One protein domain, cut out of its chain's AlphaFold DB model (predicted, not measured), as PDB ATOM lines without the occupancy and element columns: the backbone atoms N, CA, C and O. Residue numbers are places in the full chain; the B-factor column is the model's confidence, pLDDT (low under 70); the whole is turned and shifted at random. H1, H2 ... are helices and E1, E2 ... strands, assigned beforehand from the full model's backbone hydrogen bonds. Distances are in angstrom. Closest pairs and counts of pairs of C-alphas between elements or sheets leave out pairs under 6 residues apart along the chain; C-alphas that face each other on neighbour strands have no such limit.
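Overview. This is residues 21 to 113 of the 117 residues of an uncharacterized protein of uncultured bacterium (UniProt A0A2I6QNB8). One long, twisted antiparallel sheet has three long strands, E3, E4 and E5, side by side, with short E1 and E2 end to end along E3 and short E6 along E5. Two helices only graze this sheet, H2 near E1 and one end of E3, H1 near E6, and residues 31 to 42, of which 33 to 42 belong to H2, stick out. The printed part has 93 residues, with two named helices and then six named strands, E2 to E6 forming a meander, each strand the antiparallel neighbour of the one before; the class is mixed, helices and strands. It is only just loose, close to compact, with a radius of gyration of the C-alphas of 14.9 A and spans of 40 by 30 by 26 A.

Arrangement. E4, residues 78 to 87, has E3, residues 66 to 75, on one side, with N 69 and O 84 2.8 A apart, and E5, residues 91 to 101, on the other, with N 81 and O 98 3.0 A apart. On one side of E3, with E4 on the other side, are E1, residues 52 to 54, with N 74 and O 53 2.9 A apart, and E2, residues 58 to 61, with N 60 and O 68 3.0 A apart. E6, residues 107 to 112, forms a hairpin with E5, with N 97 to O 111 at 2.8 A. H2, residues 33 to 48, only grazes the sheet; the closest C-alphas of H2 and E1 are those of Glu 46 and Thr 52, 6.1 A apart. H1, residues 24 to 30, only grazes it too; its closest C-alpha pair with E6 is Glu 24 and Glu 112, 5.1 A. In H1 and H2 every O i to N i+4 pair is within hydrogen-bond range.

Along the chain. E5 is 31.9 A long, E3 and E4 30.1 A each, and H2 22.8 A. H1 begins at C-alpha 24 (35.705, -24.752, -49.525), and E6 ends at C-alpha 112 (35.837, -25.324, -44.478).

Size, cuts and confidence. The C-alphas of Gly 34 and Asp 63, the two farthest apart, are 41.7 A apart. The printed part has no cut, the links between its named elements are tight, and no printed residue is under 70 in pLDDT.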
ATOM      1  N   TYR A  21      30.129 -33.123 -44.510       94.06
ATOM      2  CA  TYR A  21      31.364 -32.396 -44.774       94.06
ATOM      3  C   TYR A  21      31.168 -31.524 -46.013       94.06
ATOM      4  O   TYR A  21      30.697 -32.030 -47.028       94.06
ATOM      5  N   LEU A  22      31.513 -30.241 -45.917       93.12
ATOM      6  CA  LEU A  22      31.513 -29.300 -47.032       93.12
ATOM      7  C   LEU A  22      32.916 -28.714 -47.190       93.12
ATOM      8  O   LEU A  22      33.415 -28.017 -46.300       93.12
ATOM      9  N   SER A  23      33.525 -29.000 -48.336       92.12
ATOM     10  CA  SER A  23      34.774 -28.381 -48.768       92.12
ATOM     11  C   SER A  23      34.585 -26.903 -49.093       92.12
ATOM     12  O   SER A  23      33.475 -26.430 -49.340       92.12
ATOM     13  N   GLU A  24      35.689 -26.171 -49.163       89.38
ATOM     14  CA  GLU A  24      35.705 -24.752 -49.525       89.38
ATOM     15  C   GLU A  24      34.969 -24.464 -50.847       89.38
ATOM     16  O   GLU A  24      34.176 -23.525 -50.946       89.38
ATOM     17  N   THR A  25      35.191 -25.308 -51.860       91.19
ATOM     18  CA  THR A  25      34.549 -25.186 -53.176       91.19
ATOM     19  C   THR A  25      33.043 -25.418 -53.096       91.19
ATOM     20  O   THR A  25      32.279 -24.655 -53.686       91.19
ATOM     21  N   GLU A  26      32.598 -26.426 -52.345       93.31
ATOM     22  CA  GLU A  26      31.169 -26.693 -52.148       93.31
ATOM     23  C   GLU A  26      30.500 -25.553 -51.374       93.31
ATOM     24  O   GLU A  26      29.437 -25.084 -51.772       93.31
ATOM     25  N   VAL A  27      31.145 -25.036 -50.323       90.56
ATOM     26  CA  VAL A  27      30.664 -23.863 -49.579       90.56
ATOM     27  C   VAL A  27      30.505 -22.662 -50.513       90.56
ATOM     28  O   VAL A  27      29.472 -21.997 -50.476       90.56
ATOM     29  N   GLN A  28      31.479 -22.397 -51.384       88.44
ATOM     30  CA  GLN A  28      31.410 -21.286 -52.336       88.44
ATOM     31  C   GLN A  28      30.279 -21.450 -53.362       88.44
ATOM     32  O   GLN A  28      29.614 -20.473 -53.702       88.44
ATOM     33  N   GLN A  29      30.045 -22.669 -53.850       90.88
ATOM     34  CA  GLN A  29      28.969 -22.962 -54.803       90.88
ATOM     35  C   GLN A  29      27.578 -22.867 -54.165       90.88
ATOM     36  O   GLN A  29      26.627 -22.453 -54.824       90.88
ATOM     37  N   LEU A  30      27.463 -23.233 -52.888       91.94
ATOM     38  CA  LEU A  30      26.202 -23.264 -52.146       91.94
ATOM     39  C   LEU A  30      25.839 -21.921 -51.495       91.94
ATOM     40  O   LEU A  30      24.712 -21.767 -51.031       91.94
ATOM     41  N   LEU A  31      26.765 -20.957 -51.448       89.00
ATOM     42  CA  LEU A  31      26.576 -19.648 -50.813       89.00
ATOM     43  C   LEU A  31      26.683 -18.495 -51.827       89.00
ATOM     44  O   LEU A  31      27.680 -17.762 -51.841       89.00
ATOM     45  N   PRO A  32      25.659 -18.282 -52.675       88.25
ATOM     46  CA  PRO A  32      25.651 -17.156 -53.599       88.25
ATOM     47  C   PRO A  32      25.694 -15.825 -52.831       88.25
ATOM     48  O   PRO A  32      24.894 -15.568 -51.930       88.25
ATOM     49  N   MET A  33      26.610 -14.932 -53.223       89.38
ATOM     50  CA  MET A  33      26.920 -13.700 -52.478       89.38
ATOM     51  C   MET A  33      25.692 -12.813 -52.198       89.38
ATOM     52  O   MET A  33      25.587 -12.214 -51.127       89.38
ATOM     53  N   GLY A  34      24.738 -12.745 -53.133       92.75
ATOM     54  CA  GLY A  34      23.501 -11.983 -52.951       92.75
ATOM     55  C   GLY A  34      22.667 -12.470 -51.760       92.75
ATOM     56  O   GLY A  34      22.169 -11.652 -50.984       92.75
ATOM     57  N   GLU A  35      22.570 -13.786 -51.566       92.44
ATOM     58  CA  GLU A  35      21.875 -14.375 -50.418       92.44
ATOM     59  C   GLU A  35      22.657 -14.147 -49.125       92.44
ATOM     60  O   GLU A  35      22.067 -13.757 -48.118       92.44
ATOM     61  N   CYS A  36      23.988 -14.275 -49.160       91.75
ATOM     62  CA  CYS A  36      24.852 -14.004 -48.008       91.75
ATOM     63  C   CYS A  36      24.659 -12.584 -47.462       91.75
ATOM     64  O   CYS A  36      24.485 -12.400 -46.256       91.75
ATOM     65  N   VAL A  37      24.625 -11.572 -48.334       94.56
ATOM     66  CA  VAL A  37      24.405 -10.172 -47.931       94.56
ATOM     67  C   VAL A  37      23.027  -9.988 -47.289       94.56
ATOM     68  O   VAL A  37      22.905  -9.316 -46.260       94.56
ATOM     69  N   GLN A  38      21.982 -10.595 -47.861       95.81
ATOM     70  CA  GLN A  38      20.632 -10.531 -47.294       95.81
ATOM     71  C   GLN A  38      20.549 -11.237 -45.935       95.81
ATOM     72  O   GLN A  38      19.946 -10.702 -45.002       95.81
ATOM     73  N   MET A  39      21.181 -12.404 -45.796       93.44
ATOM     74  CA  MET A  39      21.253 -13.149 -44.538       93.44
ATOM     75  C   MET A  39      21.999 -12.365 -43.459       93.44
ATOM     76  O   MET A  39      21.498 -12.252 -42.344       93.44
ATOM     77  N   MET A  40      23.134 -11.746 -43.792       93.62
ATOM     78  CA  MET A  40      23.894 -10.913 -42.855       93.62
ATOM     79  C   MET A  40      23.079  -9.725 -42.343       93.62
ATOM     80  O   MET A  40      23.078  -9.454 -41.142       93.62
ATOM     81  N   ARG A  41      22.340  -9.038 -43.225       96.00
ATOM     82  CA  ARG A  41      21.452  -7.938 -42.821       96.00
ATOM     83  C   ARG A  41      20.416  -8.408 -41.799       96.00
ATOM     84  O   ARG A  41      20.311  -7.804 -40.732       96.00
ATOM     85  N   ARG A  42      19.719  -9.509 -42.089       95.56
ATOM     86  CA  ARG A  42      18.730 -10.094 -41.169       95.56
ATOM     87  C   ARG A  42      19.377 -10.506 -39.848       95.56
ATOM     88  O   ARG A  42      18.848 -10.191 -38.790       95.56
ATOM     89  N   ALA A  43      20.545 -11.144 -39.882       93.81
ATOM     90  CA  ALA A  43      21.257 -11.550 -38.674       93.81
ATOM     91  C   ALA A  43      21.598 -10.353 -37.767       93.81
ATOM     92  O   ALA A  43      21.458 -10.452 -36.549       93.81
ATOM     93  N   PHE A  44      21.993  -9.209 -38.336       94.38
ATOM     94  CA  PHE A  44      22.243  -7.988 -37.563       94.38
ATOM     95  C   PHE A  44      20.964  -7.349 -37.010       94.38
ATOM     96  O   PHE A  44      20.960  -6.893 -35.866       94.38
ATOM     97  N   GLU A  45      19.871  -7.337 -37.774       96.69
ATOM     98  CA  GLU A  45      18.563  -6.864 -37.297       96.69
ATOM     99  C   GLU A  45      18.067  -7.704 -36.109       96.69
ATOM    100  O   GLU A  45      17.644  -7.162 -35.085       96.69
ATOM    101  N   GLU A  46      18.204  -9.024 -36.209       96.69
ATOM    102  CA  GLU A  46      17.864  -9.986 -35.160       96.69
ATOM    103  C   GLU A  46      18.800  -9.875 -33.949       96.69
ATOM    104  O   GLU A  46      18.355  -9.987 -32.805       96.69
ATOM    105  N   MET A  47      20.087  -9.590 -34.177       95.12
ATOM    106  CA  MET A  47      21.057  -9.322 -33.112       95.12
ATOM    107  C   MET A  47      20.691  -8.066 -32.329       95.12
ATOM    108  O   MET A  47      20.677  -8.098 -31.099       95.12
ATOM    109  N   ARG A  48      20.315  -6.983 -33.020       96.19
ATOM    110  CA  ARG A  48      19.811  -5.759 -32.379       96.19
ATOM    111  C   ARG A  48      18.565  -6.041 -31.540       96.19
ATOM    112  O   ARG A  48      18.394  -5.446 -30.485       96.19
ATOM    113  N   ALA A  49      17.706  -6.945 -32.002       96.69
ATOM    114  CA  ALA A  49      16.498  -7.346 -31.291       96.69
ATOM    115  C   ALA A  49      16.736  -8.370 -30.160       96.69
ATOM    116  O   ALA A  49      15.771  -8.814 -29.542       96.69
ATOM    117  N   GLY A  50      17.984  -8.774 -29.896       95.88
ATOM    118  CA  GLY A  50      18.323  -9.745 -28.850       95.88
ATOM    119  C   GLY A  50      17.919 -11.192 -29.165       95.88
ATOM    120  O   GLY A  50      17.872 -12.020 -28.258       95.88
ATOM    121  N   ARG A  51      17.626 -11.514 -30.432       96.25
ATOM    122  CA  ARG A  51      17.183 -12.849 -30.886       96.25
ATOM    123  C   ARG A  51      18.319 -13.742 -31.385       96.25
ATOM    124  O   ARG A  51      18.090 -14.883 -31.783       96.25
ATOM    125  N   THR A  52      19.553 -13.250 -31.340       95.94
ATOM    126  CA  THR A  52      20.762 -14.023 -31.643       95.94
ATOM    127  C   THR A  52      21.727 -13.976 -30.468       95.94
ATOM    128  O   THR A  52      21.641 -13.105 -29.600       95.94
ATOM    129  N   ARG A  53      22.669 -14.921 -30.431       94.94
ATOM    130  CA  ARG A  53      23.820 -14.847 -29.528       94.94
ATOM    131  C   ARG A  53      25.090 -14.812 -30.351       94.94
ATOM    132  O   ARG A  53      25.236 -15.580 -31.293       94.94
ATOM    133  N   ASN A  54      26.017 -13.952 -29.959       95.12
ATOM    134  CA  ASN A  54      27.371 -13.924 -30.487       95.12
ATOM    135  C   ASN A  54      28.325 -13.820 -29.303       95.12
ATOM    136  O   ASN A  54      28.249 -12.872 -28.520       95.12
ATOM    137  N   GLN A  55      29.179 -14.819 -29.130       95.06
ATOM    138  CA  GLN A  55      30.150 -14.812 -28.052       95.06
ATOM    139  C   GLN A  55      31.400 -14.039 -28.477       95.06
ATOM    140  O   GLN A  55      31.892 -14.230 -29.594       95.06
ATOM    141  N   PRO A  56      31.971 -13.210 -27.583       94.44
ATOM    142  CA  PRO A  56      33.283 -12.632 -27.811       94.44
ATOM    143  C   PRO A  56      34.305 -13.726 -28.111       94.44
ATOM    144  O   PRO A  56      34.322 -14.774 -27.459       94.44
ATOM    145  N   ARG A  57      35.177 -13.462 -29.086       96.44
ATOM    146  CA  ARG A  57      36.237 -14.390 -29.481       96.44
ATOM    147  C   ARG A  57      37.081 -14.778 -28.267       96.44
ATOM    148  O   ARG A  57      37.679 -13.916 -27.621       96.44
ATOM    149  N   ARG A  58      37.182 -16.079 -28.003       97.44
ATOM    150  CA  ARG A  58      38.111 -16.652 -27.026       97.44
ATOM    151  C   ARG A  58      39.416 -17.009 -27.724       97.44
ATOM    152  O   ARG A  58      39.420 -17.369 -28.903       97.44
ATOM    153  N   ARG A  59      40.526 -16.843 -27.008       97.44
ATOM    154  CA  ARG A  59      41.869 -17.116 -27.521       97.44
ATOM    155  C   ARG A  59      42.650 -17.936 -26.508       97.44
ATOM    156  O   ARG A  59      42.736 -17.534 -25.352       97.44
ATOM    157  N   LEU A  60      43.236 -19.037 -26.961       97.62
ATOM    158  CA  LEU A  60      44.308 -19.737 -26.258       97.62
ATOM    159  C   LEU A  60      45.622 -19.324 -26.917       97.62
ATOM    160  O   LEU A  60      45.807 -19.562 -28.111       97.62
ATOM    161  N   ILE A  61      46.495 -18.668 -26.159       97.81
ATOM    162  CA  ILE A  61      47.768 -18.119 -26.637       97.81
ATOM    163  C   ILE A  61      48.892 -18.986 -26.076       97.81
ATOM    164  O   ILE A  61      48.901 -19.270 -24.883       97.81
ATOM    165  N   LEU A  62      49.814 -19.405 -26.940       97.75
ATOM    166  CA  LEU A  62      50.972 -20.219 -26.581       97.75
ATOM    167  C   LEU A  62      52.268 -19.427 -26.784       97.75
ATOM    168  O   LEU A  62      52.372 -18.629 -27.719       97.75
ATOM    169  N   ASP A  63      53.293 -19.737 -25.989       97.44
ATOM    170  CA  ASP A  63      54.622 -19.104 -26.077       97.44
ATOM    171  C   ASP A  63      55.323 -19.357 -27.424       97.44
ATOM    172  O   ASP A  63      56.186 -18.592 -27.852       97.44
ATOM    173  N   THR A  64      54.893 -20.388 -28.158       96.38
ATOM    174  CA  THR A  64      55.327 -20.678 -29.537       96.38
ATOM    175  C   THR A  64      54.859 -19.632 -30.558       96.38
ATOM    176  O   THR A  64      55.194 -19.713 -31.744       96.38
ATOM    177  N   GLY A  65      54.048 -18.659 -30.131       95.50
ATOM    178  CA  GLY A  65      53.413 -17.667 -30.992       95.50
ATOM    179  C   GLY A  65      52.181 -18.195 -31.729       95.50
ATOM    180  O   GLY A  65      51.659 -17.494 -32.599       95.50
ATOM    181  N   SER A  66      51.726 -19.412 -31.412       96.81
ATOM    182  CA  SER A  66      50.453 -19.956 -31.884       96.81
ATOM    183  C   SER A  66      49.293 -19.434 -31.039       96.81
ATOM    184  O   SER A  66      49.376 -19.356 -29.814       96.81
ATOM    185  N   VAL A  67      48.187 -19.114 -31.700       97.38
ATOM    186  CA  VAL A  67      46.936 -18.682 -31.080       97.38
ATOM    187  C   VAL A  67      45.796 -19.489 -31.678       97.38
ATOM    188  O   VAL A  67      45.579 -19.444 -32.889       97.38
ATOM    189  N   LEU A  68      45.056 -20.204 -30.836       97.00
ATOM    190  CA  LEU A  68      43.785 -20.820 -31.205       97.00
ATOM    191  C   LEU A  68      42.667 -19.813 -30.940       97.00
ATOM    192  O   LEU A  68      42.509 -19.345 -29.813       97.00
ATOM    193  N   HIS A  69      41.893 -19.486 -31.966       96.31
ATOM    194  CA  HIS A  69      40.745 -18.591 -31.903       96.31
ATOM    195  C   HIS A  69      39.463 -19.412 -31.957       96.31
ATOM    196  O   HIS A  69      39.312 -20.293 -32.804       96.31
ATOM    197  N   GLN A  70      38.529 -19.091 -31.070       96.38
ATOM    198  CA  GLN A  70      37.227 -19.741 -30.983       96.38
ATOM    199  C   GLN A  70      36.144 -18.668 -30.929       96.38
ATOM    200  O   GLN A  70      36.239 -17.706 -30.162       96.38
ATOM    201  N   MET A  71      35.122 -18.810 -31.760       96.31
ATOM    202  CA  MET A  71      33.960 -17.928 -31.796       96.31
ATOM    203  C   MET A  71      32.716 -18.798 -31.858       96.31
ATOM    204  O   MET A  71      32.673 -19.720 -32.661       96.31
ATOM    205  N   ALA A  72      31.707 -18.491 -31.054       97.56
ATOM    206  CA  ALA A  72      30.441 -19.209 -31.076       97.56
ATOM    207  C   ALA A  72      29.290 -18.233 -31.304       97.56
ATOM    208  O   ALA A  72      29.303 -17.118 -30.777       97.56
ATOM    209  N   GLY A  73      28.284 -18.662 -32.055       96.94
ATOM    210  CA  GLY A  73      27.081 -17.876 -32.289       96.94
ATOM    211  C   GLY A  73      25.854 -18.750 -32.509       96.94
ATOM    212  O   GLY A  73      25.975 -19.931 -32.819       96.94
ATOM    213  N   SER A  74      24.669 -18.174 -32.337       96.88
ATOM    214  CA  SER A  74      23.394 -18.843 -32.593       96.88
ATOM    215  C   SER A  74      22.405 -17.907 -33.272       96.88
ATOM    216  O   SER A  74      22.269 -16.746 -32.873       96.88
ATOM    217  N   TRP A  75      21.676 -18.429 -34.252       95.81
ATOM    218  CA  TRP A  75      20.603 -17.721 -34.939       95.81
ATOM    219  C   TRP A  75      19.547 -18.707 -35.446       95.81
ATOM    220  O   TRP A  75      19.861 -19.692 -36.115       95.81
ATOM    221  N   GLY A  76      18.280 -18.435 -35.125       94.06
ATOM    222  CA  GLY A  76      17.165 -19.293 -35.512       94.06
ATOM    223  C   GLY A  76      17.315 -20.703 -34.940       94.06
ATOM    224  O   GLY A  76      17.465 -20.872 -33.733       94.06
ATOM    225  N   LYS A  77      17.282 -21.708 -35.818       96.12
ATOM    226  CA  LYS A  77      17.362 -23.133 -35.456       96.12
ATOM    227  C   LYS A  77      18.791 -23.664 -35.340       96.12
ATOM    228  O   LYS A  77      18.972 -24.864 -35.172       96.12
ATOM    229  N   TYR A  78      19.799 -22.800 -35.442       97.31
ATOM    230  CA  TYR A  78      21.187 -23.233 -35.523       97.31
ATOM    231  C   TYR A  78      22.077 -22.532 -34.504       97.31
ATOM    232  O   TYR A  78      21.901 -21.351 -34.187       97.31
ATOM    233  N   PHE A  79      23.097 -23.252 -34.051       97.50
ATOM    234  CA  PHE A  79      24.278 -22.655 -33.444       97.50
ATOM    235  C   PHE A  79      25.540 -23.208 -34.090       97.50
ATOM    236  O   PHE A  79      25.550 -24.289 -34.675       97.50
ATOM    237  N   VAL A  80      26.603 -22.420 -34.031       96.88
ATOM    238  CA  VAL A  80      27.850 -22.686 -34.735       96.88
ATOM    239  C   VAL A  80      29.029 -22.347 -33.840       96.88
ATOM    240  O   VAL A  80      28.961 -21.420 -33.028       96.88
ATOM    241  N   THR A  81      30.134 -23.061 -34.026       96.75
ATOM    242  CA  THR A  81      31.450 -22.595 -33.588       96.75
ATOM    243  C   THR A  81      32.390 -22.476 -34.779       96.75
ATOM    244  O   THR A  81      32.509 -23.405 -35.574       96.75
ATOM    245  N   LYS A  82      33.071 -21.335 -34.882       95.06
ATOM    246  CA  LYS A  82      34.212 -21.112 -35.769       95.06
ATOM    247  C   LYS A  82      35.487 -21.313 -34.965       95.06
ATOM    248  O   LYS A  82      35.688 -20.643 -33.948       95.06
ATOM    249  N   ILE A  83      36.347 -22.214 -35.422       95.38
ATOM    250  CA  ILE A  83      37.624 -22.523 -34.778       95.38
ATOM    251  C   ILE A  83      38.729 -22.409 -35.819       95.38
ATOM    252  O   ILE A  83      38.600 -22.914 -36.932       95.38
ATOM    253  N   TYR A  84      39.811 -21.719 -35.470       94.81
ATOM    254  CA  TYR A  84      40.992 -21.636 -36.324       94.81
ATOM    255  C   TYR A  84      42.242 -21.306 -35.522       94.81
ATOM    256  O   TYR A  84      42.171 -20.671 -34.470       94.81
ATOM    257  N   SER A  85      43.404 -21.694 -36.039       94.88
ATOM    258  CA  SER A  85      44.694 -21.323 -35.462       94.88
ATOM    259  C   SER A  85      45.448 -20.342 -36.348       94.88
ATOM    260  O   SER A  85      45.436 -20.448 -37.575       94.88
ATOM    261  N   SER A  86      46.166 -19.424 -35.715       94.81
ATOM    262  CA  SER A  86      47.168 -18.575 -36.355       94.81
ATOM    263  C   SER A  86      48.504 -18.731 -35.648       94.81
ATOM    264  O   SER A  86      48.526 -18.881 -34.431       94.81
ATOM    265  N   ASN A  87      49.612 -18.612 -36.363       95.69
ATOM    266  CA  ASN A  87      50.941 -18.545 -35.777       95.69
ATOM    267  C   ASN A  87      51.686 -17.310 -36.295       95.69
ATOM    268  O   ASN A  87      51.612 -16.989 -37.478       95.69
ATOM    269  N   ARG A  88      52.441 -16.633 -35.421       91.75
ATOM    270  CA  ARG A  88      53.199 -15.421 -35.783       91.75
ATOM    271  C   ARG A  88      54.140 -15.610 -36.982       91.75
ATOM    272  O   ARG A  88      54.332 -14.669 -37.739       91.75
ATOM    273  N   LYS A  89      54.731 -16.797 -37.142       94.50
ATOM    274  CA  LYS A  89      55.658 -17.130 -38.233       94.50
ATOM    275  C   LYS A  89      54.948 -17.673 -39.475       94.50
ATOM    276  O   LYS A  89      55.390 -17.392 -40.581       94.50
ATOM    277  N   TYR A  90      53.889 -18.462 -39.293       91.94
ATOM    278  CA  TYR A  90      53.255 -19.226 -40.379       91.94
ATOM    279  C   TYR A  90      51.908 -18.657 -40.858       91.94
ATOM    280  O   TYR A  90      51.332 -19.184 -41.801       91.94
ATOM    281  N   GLY A  91      51.402 -17.588 -40.235       88.44
ATOM    282  CA  GLY A  91      50.123 -16.974 -40.597       88.44
ATOM    283  C   GLY A  91      48.907 -17.743 -40.070       88.44
ATOM    284  O   GLY A  91      48.994 -18.482 -39.086       88.44
ATOM    285  N   VAL A  92      47.745 -17.519 -40.685       83.44
ATOM    286  CA  VAL A  92      46.517 -18.281 -40.404       83.44
ATOM    287  C   VAL A  92      46.581 -19.606 -41.155       83.44
ATOM    288  O   VAL A  92      46.917 -19.613 -42.332       83.44
ATOM    289  N   LEU A  93      46.280 -20.712 -40.471       81.56
ATOM    290  CA  LEU A  93      46.402 -22.051 -41.052       81.56
ATOM    291  C   LEU A  93      45.101 -22.493 -41.729       81.56
ATOM    292  O   LEU A  93      44.952 -22.343 -42.932       81.56
ATOM    293  N   GLN A  94      44.150 -23.014 -40.952       83.06
ATOM    294  CA  GLN A  94      42.884 -23.527 -41.465       83.06
ATOM    295  C   GLN A  94      41.744 -23.075 -40.561       83.06
ATOM    296  O   GLN A  94      41.867 -23.101 -39.329       83.06
ATOM    297  N   MET A  95      40.649 -22.634 -41.180       91.06
ATOM    298  CA  MET A  95      39.426 -22.261 -40.479       91.06
ATOM    299  C   MET A  95      38.335 -23.290 -40.716       91.06
ATOM    300  O   MET A  95      38.101 -23.706 -41.849       91.06
ATOM    301  N   ILE A  96      37.641 -23.648 -39.639       93.06
ATOM    302  CA  ILE A  96      36.557 -24.625 -39.673       93.06
ATOM    303  C   ILE A  96      35.335 -24.049 -38.965       93.06
ATOM    304  O   ILE A  96      35.461 -23.389 -37.927       93.06
ATOM    305  N   ASN A  97      34.150 -24.304 -39.511       94.81
ATOM    306  CA  ASN A  97      32.881 -24.068 -38.835       94.81
ATOM    307  C   ASN A  97      32.204 -25.407 -38.547       94.81
ATOM    308  O   ASN A  97      32.073 -26.249 -39.432       94.81
ATOM    309  N   LEU A  98      31.741 -25.581 -37.314       96.00
ATOM    310  CA  LEU A  98      30.923 -26.717 -36.905       96.00
ATOM    311  C   LEU A  98      29.505 -26.218 -36.658       96.00
ATOM    312  O   LEU A  98      29.300 -25.396 -35.762       96.00
ATOM    313  N   LEU A  99      28.556 -26.688 -37.462       96.75
ATOM    314  CA  LEU A  99      27.145 -26.317 -37.401       96.75
ATOM    315  C   LEU A  99      26.351 -27.367 -36.627       96.75
ATOM    316  O   LEU A  99      26.524 -28.567 -36.842       96.75
ATOM    317  N   TYR A 100      25.435 -26.906 -35.783       97.44
ATOM    318  CA  TYR A 100      24.599 -27.741 -34.933       97.44
ATOM    319  C   TYR A 100      23.136 -27.323 -35.019       97.44
ATOM    320  O   TYR A 100      22.813 -26.149 -35.218       97.44
ATOM    321  N   ASP A 101      22.261 -28.296 -34.806       96.94
ATOM    322  CA  ASP A 101      20.839 -28.076 -34.583       96.94
ATOM    323  C   ASP A 101      20.608 -27.556 -33.156       96.94
ATOM    324  O   ASP A 101      21.040 -28.179 -32.186       96.94
ATOM    325  N   ALA A 102      19.943 -26.411 -33.013       96.44
ATOM    326  CA  ALA A 102      19.752 -25.753 -31.720       96.44
ATOM    327  C   ALA A 102      18.720 -26.436 -30.818       96.44
ATOM    328  O   ALA A 102      18.753 -26.228 -29.608       96.44
ATOM    329  N   GLU A 103      17.823 -27.241 -31.385       96.62
ATOM    330  CA  GLU A 103      16.804 -27.967 -30.626       96.62
ATOM    331  C   GLU A 103      17.378 -29.246 -30.003       96.62
ATOM    332  O   GLU A 103      17.137 -29.544 -28.835       96.62
ATOM    333  N   THR A 104      18.178 -29.989 -30.765       95.62
ATOM    334  CA  THR A 104      18.675 -31.320 -30.386       95.62
ATOM    335  C   THR A 104      20.154 -31.350 -30.010       95.62
ATOM    336  O   THR A 104      20.626 -32.355 -29.478       95.62
ATOM    337  N   GLY A 105      20.913 -30.298 -30.318       94.88
ATOM    338  CA  GLY A 105      22.365 -30.246 -30.130       94.88
ATOM    339  C   GLY A 105      23.155 -31.148 -31.082       94.88
ATOM    340  O   GLY A 105      24.369 -31.293 -30.921       94.88
ATOM    341  N   LYS A 106      22.501 -31.780 -32.066       94.81
ATOM    342  CA  LYS A 106      23.161 -32.704 -32.994       94.81
ATOM    343  C   LYS A 106      24.089 -31.944 -33.944       94.81
ATOM    344  O   LYS A 106      23.680 -30.911 -34.480       94.81
ATOM    345  N   PRO A 107      25.306 -32.454 -34.200       95.06
ATOM    346  CA  PRO A 107      26.158 -31.897 -35.238       95.06
ATOM    347  C   PRO A 107      25.514 -32.139 -36.604       95.06
ATOM    348  O   PRO A 107      25.074 -33.249 -36.906       95.06
ATOM    349  N   LEU A 108      25.456 -31.088 -37.414       95.81
ATOM    350  CA  LEU A 108      24.863 -31.104 -38.747       95.81
ATOM    351  C   LEU A 108      25.932 -31.093 -39.830       95.81
ATOM    352  O   LEU A 108      25.867 -31.896 -40.758       95.81
ATOM    353  N   ALA A 109      26.912 -30.194 -39.713       95.19
ATOM    354  CA  ALA A 109      27.915 -30.023 -40.750       95.19
ATOM    355  C   ALA A 109      29.271 -29.545 -40.224       95.19
ATOM    356  O   ALA A 109      29.361 -28.796 -39.250       95.19
ATOM    357  N   TYR A 110      30.311 -29.962 -40.935       94.44
ATOM    358  CA  TYR A 110      31.658 -29.420 -40.913       94.44
ATOM    359  C   TYR A 110      31.861 -28.625 -42.200       94.44
ATOM    360  O   TYR A 110      31.679 -29.172 -43.286       94.44
ATOM    361  N   LEU A 111      32.228 -27.351 -42.085       93.94
ATOM    362  CA  LEU A 111      32.436 -26.470 -43.229       93.94
ATOM    363  C   LEU A 111      33.847 -25.893 -43.187       93.94
ATOM    364  O   LEU A 111      34.225 -25.251 -42.198       93.94
ATOM    365  N   GLU A 112      34.599 -26.074 -44.265       92.06
ATOM    366  CA  GLU A 112      35.837 -25.324 -44.478       92.06
ATOM    367  C   GLU A 112      35.525 -23.842 -44.703       92.06
ATOM    368  O   GLU A 112      34.485 -23.484 -45.265       92.06
ATOM    369  N   ALA A 113      36.394 -22.962 -44.201       85.06
ATOM    370  CA  ALA A 113      36.137 -21.528 -44.269       85.06
ATOM    371  C   ALA A 113      37.384 -20.642 -44.368       85.06
ATOM    372  O   ALA A 113      37.384 -19.510 -43.873       85.06
TER     373      ALA A 113